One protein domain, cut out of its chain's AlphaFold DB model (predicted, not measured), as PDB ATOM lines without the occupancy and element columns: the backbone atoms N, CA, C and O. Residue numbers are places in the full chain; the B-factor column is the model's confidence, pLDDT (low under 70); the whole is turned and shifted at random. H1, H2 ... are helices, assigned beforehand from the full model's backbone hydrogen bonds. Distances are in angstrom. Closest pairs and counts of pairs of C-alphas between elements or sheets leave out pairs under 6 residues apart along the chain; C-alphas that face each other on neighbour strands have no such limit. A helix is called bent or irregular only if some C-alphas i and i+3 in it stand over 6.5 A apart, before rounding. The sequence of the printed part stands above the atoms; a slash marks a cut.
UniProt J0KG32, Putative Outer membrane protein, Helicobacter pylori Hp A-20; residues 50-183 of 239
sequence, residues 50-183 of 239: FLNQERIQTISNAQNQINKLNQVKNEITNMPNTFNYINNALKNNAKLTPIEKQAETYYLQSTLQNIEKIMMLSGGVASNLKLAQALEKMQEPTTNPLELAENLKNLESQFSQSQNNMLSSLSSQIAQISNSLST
ATOM      1  N   PHE A  50      43.006  -2.689 -35.862       66.00
ATOM      2  CA  PHE A  50      43.906  -1.640 -35.372       66.00
ATOM      3  C   PHE A  50      43.229  -0.267 -35.394       66.00
ATOM      4  O   PHE A  50      43.210   0.429 -34.381       66.00
ATOM      5  N   LEU A  51      42.564   0.069 -36.505       66.38
ATOM      6  CA  LEU A  51      41.768   1.297 -36.610       66.38
ATOM      7  C   LEU A  51      40.638   1.312 -35.566       66.38
ATOM      8  O   LEU A  51      40.324   2.344 -34.977       66.38
ATOM      9  N   ASN A  52      40.039   0.153 -35.291       67.94
ATOM     10  CA  ASN A  52      39.010   0.001 -34.268       67.94
ATOM     11  C   ASN A  52      39.548   0.229 -32.846       67.94
ATOM     12  O   ASN A  52      38.860   0.859 -32.045       67.94
ATOM     13  N   GLN A  53      40.765  -0.222 -32.527       69.94
ATOM     14  CA  GLN A  53      41.406   0.061 -31.237       69.94
ATOM     15  C   GLN A  53      41.683   1.555 -31.049       69.94
ATOM     16  O   GLN A  53      41.332   2.112 -30.008       69.94
ATOM     17  N   GLU A  54      42.241   2.220 -32.062       75.25
ATOM     18  CA  GLU A  54      42.474   3.670 -32.028       75.25
ATOM     19  C   GLU A  54      41.164   4.435 -31.830       75.25
ATOM     20  O   GLU A  54      41.074   5.313 -30.973       75.25
ATOM     21  N   ARG A  55      40.102   4.035 -32.534       70.75
ATOM     22  CA  ARG A  55      38.771   4.634 -32.386       70.75
ATOM     23  C   ARG A  55      38.169   4.412 -31.002       70.75
ATOM     24  O   ARG A  55      37.639   5.366 -30.436       70.75
ATOM     25  N   ILE A  56      38.263   3.207 -30.428       75.12
ATOM     26  CA  ILE A  56      37.844   2.951 -29.035       75.12
ATOM     27  C   ILE A  56      38.594   3.888 -28.092       75.12
ATOM     28  O   ILE A  56      37.979   4.484 -27.208       75.12
ATOM     29  N   GLN A  57      39.904   4.044 -28.284       79.50
ATOM     30  CA  GLN A  57      40.711   4.919 -27.447       79.50
ATOM     31  C   GLN A  57      40.276   6.381 -27.587       79.50
ATOM     32  O   GLN A  57      40.119   7.061 -26.575       79.50
ATOM     33  N   THR A  58      40.014   6.858 -28.805       82.81
ATOM     34  CA  THR A  58      39.486   8.207 -29.055       82.81
ATOM     35  C   THR A  58      38.136   8.422 -28.371       82.81
ATOM     36  O   THR A  58      37.959   9.428 -27.685       82.81
ATOM     37  N   ILE A  59      37.208   7.466 -28.484       82.31
ATOM     38  CA  ILE A  59      35.883   7.513 -27.845       82.31
ATOM     39  C   ILE A  59      36.017   7.523 -26.318       82.31
ATOM     40  O   ILE A  59      35.437   8.379 -25.652       82.31
ATOM     41  N   SER A  60      36.806   6.602 -25.764       83.38
ATOM     42  CA  SER A  60      37.049   6.486 -24.324       83.38
ATOM     43  C   SER A  60      37.682   7.761 -23.765       83.38
ATOM     44  O   SER A  60      37.227   8.309 -22.761       83.38
ATOM     45  N   ASN A  61      38.682   8.310 -24.459       89.19
ATOM     46  CA  ASN A  61      39.314   9.573 -24.090       89.19
ATOM     47  C   ASN A  61      38.312  10.736 -24.116       89.19
ATOM     48  O   ASN A  61      38.270  11.512 -23.161       89.19
ATOM     49  N   ALA A  62      37.479  10.837 -25.155       88.12
ATOM     50  CA  ALA A  62      36.448  11.869 -25.272       88.12
ATOM     51  C   ALA A  62      35.393  11.767 -24.155       88.12
ATOM     52  O   ALA A  62      35.054  12.768 -23.525       88.12
ATOM     53  N   GLN A  63      34.918  10.559 -23.844       87.88
ATOM     54  CA  GLN A  63      33.977  10.321 -22.744       87.88
ATOM     55  C   GLN A  63      34.588  10.682 -21.386       87.88
ATOM     56  O   GLN A  63      33.954  11.359 -20.576       87.88
ATOM     57  N   ASN A  64      35.846  10.307 -21.154       91.69
ATOM     58  CA  ASN A  64      36.576  10.690 -19.946       91.69
ATOM     59  C   ASN A  64      36.737  12.211 -19.831       91.69
ATOM     60  O   ASN A  64      36.622  12.756 -18.732       91.69
ATOM     61  N   GLN A  65      36.972  12.913 -20.943       92.88
ATOM     62  CA  GLN A  65      37.008  14.376 -20.967       92.88
ATOM     63  C   GLN A  65      35.640  14.982 -20.629       92.88
ATOM     64  O   GLN A  65      35.569  15.827 -19.741       92.88
ATOM     65  N   ILE A  66      34.551  14.511 -21.246       92.69
ATOM     66  CA  ILE A  66      33.184  14.970 -20.937       92.69
ATOM     67  C   ILE A  66      32.863  14.774 -19.451       92.69
ATOM     68  O   ILE A  66      32.355  15.689 -18.804       92.69
ATOM     69  N   ASN A  67      33.203  13.615 -18.883       94.44
ATOM     70  CA  ASN A  67      32.983  13.335 -17.463       94.44
ATOM     71  C   ASN A  67      33.739  14.318 -16.560       94.44
ATOM     72  O   ASN A  67      33.157  14.852 -15.616       94.44
ATOM     73  N   LYS A  68      35.004  14.622 -16.879       95.62
ATOM     74  CA  LYS A  68      35.793  15.630 -16.156       95.62
ATOM     75  C   LYS A  68      35.167  17.025 -16.256       95.62
ATOM     76  O   LYS A  68      35.057  17.705 -15.242       95.62
ATOM     77  N   LEU A  69      34.717  17.445 -17.438       95.75
ATOM     78  CA  LEU A  69      34.069  18.751 -17.622       95.75
ATOM     79  C   LEU A  69      32.737  18.844 -16.857       95.75
ATOM     80  O   LEU A  69      32.443  19.873 -16.249       95.75
ATOM     81  N   ASN A  70      31.960  17.759 -16.814       95.69
ATOM     82  CA  ASN A  70      30.742  17.677 -16.005       95.69
ATOM     83  C   ASN A  70      31.030  17.750 -14.501       95.69
ATOM     84  O   ASN A  70      30.281  18.390 -13.766       95.69
ATOM     85  N   GLN A  71      32.124  17.146 -14.034       95.88
ATOM     86  CA  GLN A  71      32.550  17.286 -12.645       95.88
ATOM     87  C   GLN A  71      32.845  18.755 -12.304       95.88
ATOM     88  O   GLN A  71      32.306  19.270 -11.328       95.88
ATOM     89  N   VAL A  72      33.616  19.454 -13.142       96.38
ATOM     90  CA  VAL A  72      33.921  20.886 -12.957       96.38
ATOM     91  C   VAL A  72      32.641  21.727 -12.964       96.38
ATOM     92  O   VAL A  72      32.477  22.626 -12.143       96.38
ATOM     93  N   LYS A  73      31.683  21.413 -13.842       96.50
ATOM     94  CA  LYS A  73      30.366  22.066 -13.869       96.50
ATOM     95  C   LYS A  73      29.627  21.924 -12.531       96.50
ATOM     96  O   LYS A  73      29.049  22.896 -12.036       96.50
ATOM     97  N   ASN A  74      29.668  20.736 -11.929       96.31
ATOM     98  CA  ASN A  74      29.079  20.495 -10.613       96.31
ATOM     99  C   ASN A  74      29.825  21.267  -9.514       96.31
ATOM    100  O   ASN A  74      29.185  21.855  -8.646       96.31
ATOM    101  N   GLU A  75      31.156  21.323  -9.565       96.12
ATOM    102  CA  GLU A  75      31.972  22.110  -8.630       96.12
ATOM    103  C   GLU A  75      31.634  23.611  -8.708       96.12
ATOM    104  O   GLU A  75      31.400  24.236  -7.674       96.12
ATOM    105  N   ILE A  76      31.485  24.180  -9.912       95.81
ATOM    106  CA  ILE A  76      31.053  25.579 -10.109       95.81
ATOM    107  C   ILE A  76      29.663  25.835  -9.513       95.81
ATOM    108  O   ILE A  76      29.422  26.887  -8.917       95.81
ATOM    109  N   THR A  77      28.743  24.886  -9.691       95.31
ATOM    110  CA  THR A  77      27.360  25.006  -9.203       95.31
ATOM    111  C   THR A  77      27.299  24.948  -7.675       95.31
ATOM    112  O   THR A  77      26.485  25.635  -7.065       95.31
ATOM    113  N   ASN A  78      28.184  24.169  -7.048       96.38
ATOM    114  CA  ASN A  78      28.250  24.013  -5.595       96.38
ATOM    115  C   ASN A  78      29.089  25.089  -4.888       96.38
ATOM    116  O   ASN A  78      28.967  25.241  -3.672       96.38
ATOM    117  N   MET A  79      29.896  25.862  -5.620       96.62
ATOM    118  CA  MET A  79      30.791  26.872  -5.048       96.62
ATOM    119  C   MET A  79      30.112  27.905  -4.124       96.62
ATOM    120  O   MET A  79      30.719  28.263  -3.117       96.62
ATOM    121  N   PRO A  80      28.866  28.370  -4.362       95.69
ATOM    122  CA  PRO A  80      28.184  29.258  -3.416       95.69
ATOM    123  C   PRO A  80      28.052  28.665  -2.004       95.69
ATOM    124  O   PRO A  80      28.213  29.373  -1.011       95.69
ATOM    125  N   ASN A  81      27.828  27.350  -1.894       96.62
ATOM    126  CA  ASN A  81      27.780  26.669  -0.597       96.62
ATOM    127  C   ASN A  81      29.168  26.619   0.055       96.62
ATOM    128  O   ASN A  81      29.282  26.812   1.264       96.62
ATOM    129  N   THR A  82      30.217  26.417  -0.747       96.44
ATOM    130  CA  THR A  82      31.615  26.489  -0.299       96.44
ATOM    131  C   THR A  82      31.961  27.881   0.232       96.44
ATOM    132  O   THR A  82      32.485  27.991   1.337       96.44
ATOM    133  N   PHE A  83      31.602  28.956  -0.479       96.62
ATOM    134  CA  PHE A  83      31.797  30.323   0.016       96.62
ATOM    135  C   PHE A  83      31.020  30.582   1.307       96.62
ATOM    136  O   PHE A  83      31.574  31.141   2.250       96.62
ATOM    137  N   ASN A  84      29.768  30.127   1.398       96.06
ATOM    138  CA  ASN A  84      28.977  30.256   2.621       96.06
ATOM    139  C   ASN A  84      29.644  29.540   3.812       96.06
ATOM    140  O   ASN A  84      29.738  30.110   4.899       96.06
ATOM    141  N   TYR A  85      30.160  28.324   3.607       95.62
ATOM    142  CA  TYR A  85      30.925  27.597   4.623       95.62
ATOM    143  C   TYR A  85      32.136  28.407   5.107       95.62
ATOM    144  O   TYR A  85      32.246  28.678   6.302       95.62
ATOM    145  N   ILE A  86      32.989  28.868   4.185       93.81
ATOM    146  CA  ILE A  86      34.212  29.623   4.510       93.81
ATOM    147  C   ILE A  86      33.867  30.929   5.232       93.81
ATOM    148  O   ILE A  86      34.465  31.256   6.258       93.81
ATOM    149  N   ASN A  87      32.865  31.663   4.748       92.50
ATOM    150  CA  ASN A  87      32.401  32.898   5.375       92.50
ATOM    151  C   ASN A  87      31.929  32.661   6.821       92.50
ATOM    152  O   ASN A  87      32.187  33.481   7.707       92.50
ATOM    153  N   ASN A  88      31.253  31.542   7.089       92.06
ATOM    154  CA  ASN A  88      30.809  31.187   8.436       92.06
ATOM    155  C   ASN A  88      31.967  30.725   9.329       92.06
ATOM    156  O   ASN A  88      31.998  31.093  10.507       92.06
ATOM    157  N   ALA A  89      32.931  29.977   8.790       90.12
ATOM    158  CA  ALA A  89      34.140  29.584   9.507       90.12
ATOM    159  C   ALA A  89      34.971  30.813   9.916       90.12
ATOM    160  O   ALA A  89      35.344  30.948  11.082       90.12
ATOM    161  N   LEU A  90      35.155  31.778   9.007       87.06
ATOM    162  CA  LEU A  90      35.857  33.035   9.286       87.06
ATOM    163  C   LEU A  90      35.172  33.865  10.377       87.06
ATOM    164  O   LEU A  90      35.843  34.340  11.293       87.06
ATOM    165  N   LYS A  91      33.839  33.994  10.345       87.19
ATOM    166  CA  LYS A  91      33.077  34.694  11.399       87.19
ATOM    167  C   LYS A  91      33.238  34.049  12.777       87.19
ATOM    168  O   LYS A  91      33.211  34.747  13.787       87.19
ATOM    169  N   ASN A  92      33.402  32.730  12.826       86.75
ATOM    170  CA  ASN A  92      33.538  31.969  14.067       86.75
ATOM    171  C   ASN A  92      34.996  31.696  14.468       86.75
ATOM    172  O   ASN A  92      35.226  31.035  15.480       86.75
ATOM    173  N   ASN A  93      35.977  32.242  13.743       81.88
ATOM    174  CA  ASN A  93      37.396  31.908  13.901       81.88
ATOM    175  C   ASN A  93      37.933  32.124  15.331       81.88
ATOM    176  O   ASN A  93      38.771  31.368  15.821       81.88
ATOM    177  N   ALA A  94      37.393  33.103  16.065       78.44
ATOM    178  CA  ALA A  94      37.753  33.349  17.465       78.44
ATOM    179  C   ALA A  94      37.444  32.169  18.413       78.44
ATOM    180  O   ALA A  94      38.053  32.076  19.475       78.44
ATOM    181  N   LYS A  95      36.521  31.272  18.038       83.81
ATOM    182  CA  LYS A  95      36.076  30.118  18.840       83.81
ATOM    183  C   LYS A  95      36.776  28.807  18.468       83.81
ATOM    184  O   LYS A  95      36.601  27.826  19.182       83.81
ATOM    185  N   LEU A  96      37.537  28.787  17.372       85.75
ATOM    186  CA  LEU A  96      38.200  27.583  16.871       85.75
ATOM    187  C   LEU A  96      39.456  27.265  17.689       85.75
ATOM    188  O   LEU A  96      40.260  28.147  18.022       85.75
ATOM    189  N   THR A  97      39.661  25.982  17.955       88.19
ATOM    190  CA  THR A  97      40.916  25.443  18.476       88.19
ATOM    191  C   THR A  97      42.046  25.603  17.446       88.19
ATOM    192  O   THR A  97      41.786  25.751  16.250       88.19
ATOM    193  N   PRO A  98      43.327  25.557  17.857       88.12
ATOM    194  CA  PRO A  98      44.452  25.647  16.920       88.12
ATOM    195  C   PRO A  98      44.408  24.607  15.788       88.12
ATOM    196  O   PRO A  98      44.758  24.922  14.654       88.12
ATOM    197  N   ILE A  99      43.935  23.392  16.084       89.69
ATOM    198  CA  ILE A  99      43.795  22.305  15.104       89.69
ATOM    199  C   ILE A  99      42.712  22.648  14.077       89.69
ATOM    200  O   ILE A  99      42.934  22.524  12.874       89.69
ATOM    201  N   GLU A 100      41.556  23.127  14.533       89.50
ATOM    202  CA  GLU A 100      40.469  23.527  13.637       89.50
ATOM    203  C   GLU A 100      40.875  24.722  12.766       89.50
ATOM    204  O   GLU A 100      40.605  24.727  11.570       89.50
ATOM    205  N   LYS A 101      41.624  25.691  13.309       88.12
ATOM    206  CA  LYS A 101      42.178  26.807  12.520       88.12
ATOM    207  C   LYS A 101      43.101  26.330  11.401       88.12
ATOM    208  O   LYS A 101      43.053  26.865  10.292       88.12
ATOM    209  N   GLN A 102      43.933  25.328  11.675       88.94
ATOM    210  CA  GLN A 102      44.796  24.730  10.660       88.94
ATOM    211  C   GLN A 102      43.974  24.019   9.575       88.94
ATOM    212  O   GLN A 102      44.266  24.184   8.390       88.94
ATOM    213  N   ALA A 103      42.930  23.282   9.962       89.69
ATOM    214  CA  ALA A 103      42.030  22.617   9.022       89.69
ATOM    215  C   ALA A 103      41.287  23.618   8.120       89.69
ATOM    216  O   ALA A 103      41.252  23.430   6.905       89.69
ATOM    217  N   GLU A 104      40.772  24.714   8.682       91.31
ATOM    218  CA  GLU A 104      40.113  25.784   7.920       91.31
ATOM    219  C   GLU A 104      41.074  26.491   6.960       91.31
ATOM    220  O   GLU A 104      40.725  26.779   5.816       91.31
ATOM    221  N   THR A 105      42.323  26.707   7.381       89.50
ATOM    222  CA  THR A 105      43.359  27.282   6.510       89.50
ATOM    223  C   THR A 105      43.650  26.362   5.324       89.50
ATOM    224  O   THR A 105      43.718  26.815   4.182       89.50
ATOM    225  N   TYR A 106      43.773  25.055   5.570       93.31
ATOM    226  CA  TYR A 106      43.956  24.065   4.509       93.31
ATOM    227  C   TYR A 106      42.745  23.998   3.571       93.31
ATOM    228  O   TYR A 106      42.906  23.935   2.350       93.31
ATOM    229  N   TYR A 107      41.531  24.046   4.122       94.62
ATOM    230  CA  TYR A 107      40.298  24.046   3.342       94.62
ATOM    231  C   TYR A 107      40.203  25.272   2.428       94.62
ATOM    232  O   TYR A 107      39.895  25.135   1.239       94.62
ATOM    233  N   LEU A 108      40.534  26.458   2.949       93.56
ATOM    234  CA  LEU A 108      40.613  27.683   2.160       93.56
ATOM    235  C   LEU A 108      41.647  27.543   1.038       93.56
ATOM    236  O   LEU A 108      41.305  27.762  -0.121       93.56
ATOM    237  N   GLN A 109      42.867  27.097   1.347       93.44
ATOM    238  CA  GLN A 109      43.927  26.917   0.350       93.44
ATOM    239  C   GLN A 109      43.515  25.954  -0.773       93.44
ATOM    240  O   GLN A 109      43.694  26.253  -1.955       93.44
ATOM    241  N   SER A 110      42.924  24.816  -0.410       95.25
ATOM    242  CA  SER A 110      42.391  23.835  -1.358       95.25
ATOM    243  C   SER A 110      41.281  24.434  -2.230       95.25
ATOM    244  O   SER A 110      41.238  24.210  -3.439       95.25
ATOM    245  N   THR A 111      40.419  25.269  -1.645       95.50
ATOM    246  CA  THR A 111      39.360  25.972  -2.383       95.50
ATOM    247  C   THR A 111      39.940  26.943  -3.412       95.50
ATOM    248  O   THR A 111      39.482  26.952  -4.553       95.50
ATOM    249  N   LEU A 112      40.973  27.716  -3.054       95.62
ATOM    250  CA  LEU A 112      41.643  28.633  -3.986       95.62
ATOM    251  C   LEU A 112      42.265  27.873  -5.171       95.62
ATOM    252  O   LEU A 112      42.060  28.259  -6.321       95.62
ATOM    253  N   GLN A 113      42.939  26.747  -4.912       95.25
ATOM    254  CA  GLN A 113      43.473  25.873  -5.968       95.25
ATOM    255  C   GLN A 113      42.367  25.287  -6.852       95.25
ATOM    256  O   GLN A 113      42.524  25.158  -8.068       95.25
ATOM    257  N   ASN A 114      41.223  24.936  -6.262       95.56
ATOM    258  CA  ASN A 114      40.098  24.430  -7.033       95.56
ATOM    259  C   ASN A 114      39.508  25.505  -7.958       95.56
ATOM    260  O   ASN A 114      39.188  25.214  -9.110       95.56
ATOM    261  N   ILE A 115      39.411  26.755  -7.495       94.94
ATOM    262  CA  ILE A 115      38.979  27.892  -8.322       94.94
ATOM    263  C   ILE A 115      39.948  28.109  -9.494       94.94
ATOM    264  O   ILE A 115      39.495  28.275 -10.626       94.94
ATOM    265  N   GLU A 116      41.260  28.030  -9.262       94.62
ATOM    266  CA  GLU A 116      42.275  28.117 -10.320       94.62
ATOM    267  C   GLU A 116      42.068  27.041 -11.398       94.62
ATOM    268  O   GLU A 116      41.975  27.333 -12.594       94.62
ATOM    269  N   LYS A 117      41.901  25.784 -10.970       94.50
ATOM    270  CA  LYS A 117      41.635  24.650 -11.860       94.50
ATOM    271  C   LYS A 117      40.339  24.838 -12.652       94.50
ATOM    272  O   LYS A 117      40.313  24.585 -13.858       94.50
ATOM    273  N   ILE A 118      39.270  25.289 -11.995       94.69
ATOM    274  CA  ILE A 118      37.991  25.612 -12.635       94.69
ATOM    275  C   ILE A 118      38.202  26.654 -13.735       94.69
ATOM    276  O   ILE A 118      37.740  26.452 -14.859       94.69
ATOM    277  N   MET A 119      38.919  27.742 -13.449       93.75
ATOM    278  CA  MET A 119      39.182  28.802 -14.422       93.75
ATOM    279  C   MET A 119      39.964  28.290 -15.628       93.75
ATOM    280  O   MET A 119      39.592  28.577 -16.766       93.75
ATOM    281  N   MET A 120      41.017  27.500 -15.402       92.44
ATOM    282  CA  MET A 120      41.808  26.908 -16.482       92.44
ATOM    283  C   MET A 120      40.950  26.054 -17.422       92.44
ATOM    284  O   MET A 120      41.090  26.153 -18.639       92.44
ATOM    285  N   LEU A 121      40.036  25.253 -16.872       92.31
ATOM    286  CA  LEU A 121      39.194  24.340 -17.649       92.31
ATOM    287  C   LEU A 121      37.984  25.030 -18.300       92.31
ATOM    288  O   LEU A 121      37.445  24.531 -19.284       92.31
ATOM    289  N   SER A 122      37.559  26.185 -17.792       88.38
ATOM    290  CA  SER A 122      36.346  26.890 -18.235       88.38
ATOM    291  C   SER A 122      36.604  28.097 -19.149       88.38
ATOM    292  O   SER A 122      35.724  28.934 -19.335       88.38
ATOM    293  N   GLY A 123      37.773  28.176 -19.789       77.75
ATOM    294  CA  GLY A 123      38.107  29.236 -20.759       77.75
ATOM    295  C   GLY A 123      39.380  30.022 -20.435       77.75
ATOM    296  O   GLY A 123      39.704  30.976 -21.144       77.75
ATOM    297  N   GLY A 124      40.105  29.633 -19.387       79.62
ATOM    298  CA  GLY A 124      41.398  30.197 -19.019       79.62
ATOM    299  C   GLY A 124      41.319  31.540 -18.288       79.62
ATOM    300  O   GLY A 124      40.257  32.148 -18.132       79.62
ATOM    301  N   VAL A 125      42.493  32.011 -17.856       74.75
ATOM    302  CA  VAL A 125      42.684  33.277 -17.123       74.75
ATOM    303  C   VAL A 125      42.200  34.481 -17.936       74.75
ATOM    304  O   VAL A 125      41.557  35.374 -17.391       74.75
ATOM    305  N   ALA A 126      42.434  34.474 -19.252       75.38
ATOM    306  CA  ALA A 126      42.039  35.566 -20.145       75.38
ATOM    307  C   ALA A 126      40.520  35.817 -20.153       75.38
ATOM    308  O   ALA A 126      40.086  36.966 -20.213       75.38
ATOM    309  N   SER A 127      39.714  34.758 -20.028       79.19
ATOM    310  CA  SER A 127      38.248  34.857 -20.005       79.19
ATOM    311  C   SER A 127      37.696  35.304 -18.646       79.19
ATOM    312  O   SER A 127      36.520  35.639 -18.543       79.19
ATOM    313  N   ASN A 128      38.533  35.317 -17.602       85.19
ATOM    314  CA  ASN A 128      38.141  35.549 -16.211       85.19
ATOM    315  C   ASN A 128      39.144  36.465 -15.479       85.19
ATOM    316  O   ASN A 128      39.483  36.224 -14.323       85.19
ATOM    317  N   LEU A 129      39.630  37.524 -16.141       91.19
ATOM    318  CA  LEU A 129      40.737  38.356 -15.642       91.19
ATOM    319  C   LEU A 129      40.497  38.922 -14.231       91.19
ATOM    320  O   LEU A 129      41.384  38.881 -13.385       91.19
ATOM    321  N   LYS A 130      39.289  39.426 -13.955       93.12
ATOM    322  CA  LYS A 130      38.954  39.988 -12.635       93.12
ATOM    323  C   LYS A 130      38.915  38.925 -11.538       93.12
ATOM    324  O   LYS A 130      39.305  39.198 -10.407       93.12
ATOM    325  N   LEU A 131      38.457  37.720 -11.875       94.81
ATOM    326  CA  LEU A 131      38.467  36.583 -10.962       94.81
ATOM    327  C   LEU A 131      39.905  36.129 -10.683       94.81
ATOM    328  O   LEU A 131      40.235  35.884  -9.530       94.81
ATOM    329  N   ALA A 132      40.767  36.107 -11.702       94.38
ATOM    330  CA  ALA A 132      42.190  35.812 -11.539       94.38
ATOM    331  C   ALA A 132      42.877  36.803 -10.592       94.38
ATOM    332  O   ALA A 132      43.522  36.393  -9.637       94.38
ATOM    333  N   GLN A 133      42.645  38.102 -10.789       94.56
ATOM    334  CA  GLN A 133      43.179  39.144  -9.909       94.56
ATOM    335  C   GLN A 133      42.666  39.011  -8.470       94.56
ATOM    336  O   GLN A 133      43.412  39.221  -7.518       94.56
ATOM    337  N   ALA A 134      41.385  38.676  -8.285       95.31
ATOM    338  CA  ALA A 134      40.833  38.442  -6.952       95.31
ATOM    339  C   ALA A 134      41.433  37.192  -6.289       95.31
ATOM    340  O   ALA A 134      41.624  37.178  -5.074       95.31
ATOM    341  N   LEU A 135      41.739  36.162  -7.081       95.50
ATOM    342  CA  LEU A 135      42.377  34.937  -6.619       95.50
ATOM    343  C   LEU A 135      43.833  35.179  -6.204       95.50
ATOM    344  O   LEU A 135      44.217  34.749  -5.122       95.50
ATOM    345  N   GLU A 136      44.605  35.918  -7.003       94.19
ATOM    346  CA  GLU A 136      45.984  36.316  -6.678       94.19
ATOM    347  C   GLU A 136      46.044  37.074  -5.347       94.19
ATOM    348  O   GLU A 136      46.804  36.702  -4.458       94.19
ATOM    349  N   LYS A 137      45.150  38.050  -5.140       94.00
ATOM    350  CA  LYS A 137      45.057  38.792  -3.870       94.00
ATOM    351  C   LYS A 137      44.728  37.923  -2.656       94.00
ATOM    352  O   LYS A 137      45.088  38.274  -1.540       94.00
ATOM    353  N   MET A 138      44.024  36.807  -2.845       93.50
ATOM    354  CA  MET A 138      43.754  35.843  -1.771       93.50
ATOM    355  C   MET A 138      44.944  34.921  -1.481       93.50
ATOM    356  O   MET A 138      45.004  34.343  -0.398       93.50
ATOM    357  N   GLN A 139      45.861  34.755  -2.436       90.31
ATOM    358  CA  GLN A 139      47.083  33.961  -2.272       90.31
ATOM    359  C   GLN A 139      48.214  34.764  -1.614       90.31
ATOM    360  O   GLN A 139      49.157  34.173  -1.085       90.31
ATOM    361  N   GLU A 140      48.128  36.095  -1.625       88.69
ATOM    362  CA  GLU A 140      49.066  36.956  -0.912       88.69
ATOM    363  C   GLU A 140      48.968  36.733   0.611       88.69
ATOM    364  O   GLU A 140      47.866  36.696   1.170       88.69
ATOM    365  N   PRO A 141      50.102  36.590   1.324       81.12
ATOM    366  CA  PRO A 141      50.077  36.433   2.771       81.12
ATOM    367  C   PRO A 141      49.531  37.707   3.429       81.12
ATOM    368  O   PRO A 141      50.213  38.730   3.441       81.12
ATOM    369  N   THR A 142      48.343  37.643   4.035       80.00
ATOM    370  CA  THR A 142      47.847  38.717   4.908       80.00
ATOM    371  C   THR A 142      47.817  38.274   6.365       80.00
ATOM    372  O   THR A 142      47.387  37.172   6.710       80.00
ATOM    373  N   THR A 143      48.281  39.157   7.245       76.31
ATOM    374  CA  THR A 143      48.161  39.007   8.700       76.31
ATOM    375  C   THR A 143      46.932  39.735   9.247       76.31
ATOM    376  O   THR A 143      46.617  39.578  10.427       76.31
ATOM    377  N   ASN A 144      46.223  40.507   8.411       84.81
ATOM    378  CA  ASN A 144      45.061  41.298   8.797       84.81
ATOM    379  C   ASN A 144      43.747  40.535   8.520       84.81
ATOM    380  O   ASN A 144      43.368  40.354   7.359       84.81
ATOM    381  N   PRO A 145      42.987  40.136   9.560       82.50
ATOM    382  CA  PRO A 145      41.729  39.408   9.383       82.50
ATOM    383  C   PRO A 145      40.652  40.181   8.609       82.50
ATOM    384  O   PRO A 145      39.799  39.559   7.976       82.50
ATOM    385  N   LEU A 146      40.663  41.519   8.664       87.88
ATOM    386  CA  LEU A 146      39.690  42.353   7.952       87.88
ATOM    387  C   LEU A 146      39.962  42.353   6.445       87.88
ATOM    388  O   LEU A 146      39.041  42.174   5.654       87.88
ATOM    389  N   GLU A 147      41.233  42.474   6.067       90.94
ATOM    390  CA  GLU A 147      41.676  42.416   4.672       90.94
ATOM    391  C   GLU A 147      41.381  41.044   4.051       90.94
ATOM    392  O   GLU A 147      40.864  40.967   2.939       90.94
ATOM    393  N   LEU A 148      41.599  39.955   4.800       90.94
ATOM    394  CA  LEU A 148      41.240  38.602   4.361       90.94
ATOM    395  C   LEU A 148      39.741  38.475   4.049       90.94
ATOM    396  O   LEU A 148      39.360  37.882   3.040       90.94
ATOM    397  N   ALA A 149      38.881  39.031   4.906       91.38
ATOM    398  CA  ALA A 149      37.434  38.991   4.710       91.38
ATOM    399  C   ALA A 149      36.990  39.824   3.495       91.38
ATOM    400  O   ALA A 149      36.101  39.406   2.748       91.38
ATOM    401  N   GLU A 150      37.609  40.983   3.270       93.50
ATOM    402  CA  GLU A 150      37.349  41.818   2.093       93.50
ATOM    403  C   GLU A 150      37.807  41.142   0.797       93.50
ATOM    404  O   GLU A 150      37.042  41.094  -0.172       93.50
ATOM    405  N   ASN A 151      39.005  40.553   0.794       94.69
ATOM    406  CA  ASN A 151      39.538  39.816  -0.349       94.69
ATOM    407  C   ASN A 151      38.668  38.597  -0.682       94.69
ATOM    408  O   ASN A 151      38.337  38.392  -1.852       94.69
ATOM    409  N   LEU A 152      38.206  37.846   0.327       94.62
ATOM    410  CA  LEU A 152      37.304  36.711   0.115       94.62
ATOM    411  C   LEU A 152      35.957  37.157  -0.458       94.62
ATOM    412  O   LEU A 152      35.458  36.553  -1.406       94.62
ATOM    413  N   LYS A 153      35.377  38.237   0.077       95.44
ATOM    414  CA  LYS A 153      34.116  38.793  -0.429       95.44
ATOM    415  C   LYS A 153      34.250  39.262  -1.877       95.44
ATOM    416  O   LYS A 153      33.335  39.075  -2.681       95.44
ATOM    417  N   ASN A 154      35.385  39.867  -2.225       96.62
ATOM    418  CA  ASN A 154      35.682  40.230  -3.604       96.62
ATOM    419  C   ASN A 154      35.798  38.979  -4.490       96.62
ATOM    420  O   ASN A 154      35.171  38.939  -5.547       96.62
ATOM    421  N   LEU A 155      36.520  37.943  -4.050       96.88
ATOM    422  CA  LEU A 155      36.643  36.673  -4.770       96.88
ATOM    423  C   LEU A 155      35.276  36.025  -5.030       96.88
ATOM    424  O   LEU A 155      34.981  35.670  -6.170       96.88
ATOM    425  N   GLU A 156      34.419  35.930  -4.014       97.31
ATOM    426  CA  GLU A 156      33.051  35.406  -4.128       97.31
ATOM    427  C   GLU A 156      32.220  36.194  -5.152       97.31
ATOM    428  O   GLU A 156      31.525  35.613  -5.995       97.31
ATOM    429  N   SER A 157      32.322  37.527  -5.122       97.19
ATOM    430  CA  SER A 157      31.625  38.401  -6.065       97.19
ATOM    431  C   SER A 157      32.105  38.189  -7.502       97.19
ATOM    432  O   SER A 157      31.281  37.984  -8.397       97.19
ATOM    433  N   GLN A 158      33.423  38.174  -7.730       96.50
ATOM    434  CA  GLN A 158      33.991  37.934  -9.059       96.50
ATOM    435  C   GLN A 158      33.674  36.522  -9.561       96.50
ATOM    436  O   GLN A 158      33.386  36.341 -10.747       96.50
ATOM    437  N   PHE A 159      33.666  35.522  -8.674       95.81
ATOM    438  CA  PHE A 159      33.316  34.149  -9.026       95.81
ATOM    439  C   PHE A 159      31.860  34.066  -9.478       95.81
ATOM    440  O   PHE A 159      31.574  33.525 -10.544       95.81
ATOM    441  N   SER A 160      30.945  34.665  -8.713       95.50
ATOM    442  CA  SER A 160      29.515  34.703  -9.036       95.50
ATOM    443  C   SER A 160      29.249  35.397 -10.374       95.50
ATOM    444  O   SER A 160      28.476  34.900 -11.189       95.50
ATOM    445  N   GLN A 161      29.939  36.508 -10.647       94.31
ATOM    446  CA  GLN A 161      29.851  37.209 -11.935       94.31
ATOM    447  C   GLN A 161      30.374  36.361 -13.102       94.31
ATOM    448  O   GLN A 161      29.824  36.407 -14.201       94.31
ATOM    449  N   SER A 162      31.414  35.566 -12.860       93.88
ATOM    450  CA  SER A 162      32.045  34.713 -13.873       93.88
ATOM    451  C   SER A 162      31.307  33.386 -14.083       93.88
ATOM    452  O   SER A 162      31.509  32.721 -15.099       93.88
ATOM    453  N   GLN A 163      30.427  32.997 -13.155       93.88
ATOM    454  CA  GLN A 163      29.814  31.669 -13.096       93.88
ATOM    455  C   GLN A 163      29.123  31.276 -14.409       93.88
ATOM    456  O   GLN A 163      29.416  30.221 -14.969       93.88
ATOM    457  N   ASN A 164      28.252  32.138 -14.939       93.12
ATOM    458  CA  ASN A 164      27.507  31.846 -16.167       93.12
ATOM    459  C   ASN A 164      28.425  31.701 -17.386       93.12
ATOM    460  O   ASN A 164      28.200  30.827 -18.224       93.12
ATOM    461  N   ASN A 165      29.484  32.508 -17.462       92.44
ATOM    462  CA  ASN A 165      30.458  32.431 -18.548       92.44
ATOM    463  C   ASN A 165      31.242  31.117 -18.482       92.44
ATOM    464  O   ASN A 165      31.361  30.422 -19.491       92.44
ATOM    465  N   MET A 166      31.702  30.728 -17.287       95.12
ATOM    466  CA  MET A 166      32.399  29.458 -17.076       95.12
ATOM    467  C   MET A 166      31.501  28.259 -17.413       95.12
ATOM    468  O   MET A 166      31.915  27.355 -18.139       95.12
ATOM    469  N   LEU A 167      30.245  28.265 -16.955       95.25
ATOM    470  CA  LEU A 167      29.269  27.211 -17.252       95.25
ATOM    471  C   LEU A 167      28.942  27.125 -18.749       95.25
ATOM    472  O   LEU A 167      28.817  26.022 -19.289       95.25
ATOM    473  N   SER A 168      28.813  28.271 -19.421       93.56
ATOM    474  CA  SER A 168      28.579  28.341 -20.864       93.56
ATOM    475  C   SER A 168      29.768  27.789 -21.652       93.56
ATOM    476  O   SER A 168      29.587  26.931 -22.515       93.56
ATOM    477  N   SER A 169      30.989  28.186 -21.289       94.56
ATOM    478  CA  SER A 169      32.230  27.690 -21.891       94.56
ATOM    479  C   SER A 169      32.369  26.173 -21.754       94.56
ATOM    480  O   SER A 169      32.576  25.479 -22.749       94.56
ATOM    481  N   LEU A 170      32.161  25.624 -20.551       95.25
ATOM    482  CA  LEU A 170      32.185  24.173 -20.334       95.25
ATOM    483  C   LEU A 170      31.102  23.454 -21.140       95.25
ATOM    484  O   LEU A 170      31.364  22.410 -21.733       95.25
ATOM    485  N   SER A 171      29.893  24.017 -21.202       94.19
ATOM    486  CA  SER A 171      28.796  23.438 -21.987       94.19
ATOM    487  C   SER A 171      29.112  23.444 -23.487       94.19
ATOM    488  O   SER A 171      28.833  22.462 -24.171       94.19
ATOM    489  N   SER A 172      29.751  24.506 -23.990       95.00
ATOM    490  CA  SER A 172      30.228  24.590 -25.373       95.00
ATOM    491  C   SER A 172      31.301  23.540 -25.668       95.00
ATOM    492  O   SER A 172      31.182  22.813 -26.650       95.00
ATOM    493  N   GLN A 173      32.296  23.383 -24.787       94.56
ATOM    494  CA  GLN A 173      33.333  22.352 -24.923       94.56
ATOM    495  C   GLN A 173      32.732  20.939 -24.937       94.56
ATOM    496  O   GLN A 173      33.058  20.133 -25.807       94.56
ATOM    497  N   ILE A 174      31.798  20.642 -24.025       93.25
ATOM    498  CA  ILE A 174      31.091  19.352 -23.995       93.25
ATOM    499  C   ILE A 174      30.320  19.125 -25.299       93.25
ATOM    500  O   ILE A 174      30.378  18.028 -25.855       93.25
ATOM    501  N   ALA A 175      29.621  20.144 -25.807       92.62
ATOM    502  CA  ALA A 175      28.884  20.049 -27.064       92.62
ATOM    503  C   ALA A 175      29.820  19.804 -28.258       92.62
ATOM    504  O   ALA A 175      29.522  18.957 -29.093       92.62
ATOM    505  N   GLN A 176      30.975  20.472 -28.313       92.06
ATOM    506  CA  GLN A 176      31.982  20.253 -29.355       92.06
ATOM    507  C   GLN A 176      32.522  18.820 -29.328       92.06
ATOM    508  O   GLN A 176      32.550  18.163 -30.366       92.06
ATOM    509  N   ILE A 177      32.889  18.303 -28.150       90.19
ATOM    510  CA  ILE A 177      33.365  16.917 -28.012       90.19
ATOM    511  C   ILE A 177      32.255  15.933 -28.401       90.19
ATOM    512  O   ILE A 177      32.509  14.974 -29.126       90.19
ATOM    513  N   SER A 178      31.018  16.185 -27.969       88.81
ATOM    514  CA  SER A 178      29.865  15.329 -28.276       88.81
ATOM    515  C   SER A 178      29.544  15.311 -29.772       88.81
ATOM    516  O   SER A 178      29.283  14.247 -30.330       88.81
ATOM    517  N   ASN A 179      29.622  16.462 -30.442       88.88
ATOM    518  CA  ASN A 179      29.426  16.560 -31.886       88.88
ATOM    519  C   ASN A 179      30.531  15.807 -32.637       88.88
ATOM    520  O   ASN A 179      30.212  14.966 -33.474       88.88
ATOM    521  N   SER A 180      31.801  16.008 -32.269       86.94
ATOM    522  CA  SER A 180      32.934  15.256 -32.833       86.94
ATOM    523  C   SER A 180      32.773  13.745 -32.650       86.94
ATOM    524  O   SER A 180      33.073  12.967 -33.554       86.94
ATOM    525  N   LEU A 181      32.243  13.317 -31.501       84.31
ATOM    526  CA  LEU A 181      31.947  11.916 -31.215       84.31
ATOM    527  C   LEU A 181      30.813  11.373 -32.099       84.31
ATOM    528  O   LEU A 181      30.912  10.256 -32.593       84.31
ATOM    529  N   SER A 182      29.761  12.163 -32.332       77.44
ATOM    530  CA  SER A 182      28.621  11.777 -33.178       77.44
ATOM    531  C   SER A 182      28.962  11.675 -34.668       77.44
ATOM    532  O   SER A 182      28.312  10.931 -35.397       77.44
ATOM    533  N   THR A 183      30.000  12.390 -35.115       74.94
ATOM    534  CA  THR A 183      30.503  12.334 -36.494       74.94
ATOM    535  C   THR A 183      31.448  11.161 -36.756       74.94
ATOM    536  O   THR A 183      31.820  10.930 -37.905       74.94
TER     537      THR A 183
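This is residues 50 to 183 of the 239 residues of the protein "Putative Outer membrane protein" of Helicobacter pylori Hp A-20 (UniProt J0KG32). Two long bent helices, H1 and H4, run side by side in opposite ways along a rod. At one end their arms H1b and H4a join H2 and H3 in an up-and-down bundle, each running against the one before; at the other, arms H1a and H4b go on as a pair, and residues 50 to 57 of H1a stick out. The 134 printed residues, with four named helices in the order H1, H2, H3, H4 and no named strand, are all helix in class and loose: radius of gyration of the C-alphas 18.5 A, spans 62 by 30 by 22 A.

Begin with H1, residues 50 to 91, one helix by its hydrogen bonds but bent: C-alphas 77 and 80 are 7.2 A apart, and H1a, residues 50 to 77, and H1b, 80 to 91, stand at 45 degrees. H4, residues 145 to 182, likewise one helix by its hydrogen bonds, is bent with 7.2 A between C-alphas 161 and 164, giving H4a, 145 to 161, and H4b, 164 to 182. H1a touches H4b at a shallow tilt of 17 degrees, closest at C-alphas Ile 66 and Ile 174, 5.7 A. H1b touches H4a, closest at C-alphas Phe 83 and Glu 156, 6.7 A. H2, residues 98 to 121, only just touches H1b in a hairpin, with 3 pairs of C-alphas within 8 A, through residues 104 to 108 alone. H3, residues 125 to 139, irregular with C-alphas 127 and 130 9.0 A apart, forms a hairpin with H4a, closest at C-alphas Ala 134 and Leu 155, 5.0 A. Every O i to N i+4 pair is within hydrogen-bond range in H1a, H1b, H2, H4a and H4b, and 9 of 11 in H3.

Find C-alpha 50 at (43.906, -1.640, -35.372); H1a runs 40.8 A from there. H2 spans 35.0 A, H4a 24.5 A, and H4b 26.3 A, to C-alpha 182 at (28.621, 11.777, -33.178).

The C-alphas farthest apart, Phe 50 and Ala 94, lie 63.7 A apart. The printed part has no cut and no long link; pLDDT is under 70 at residues 50 to 53.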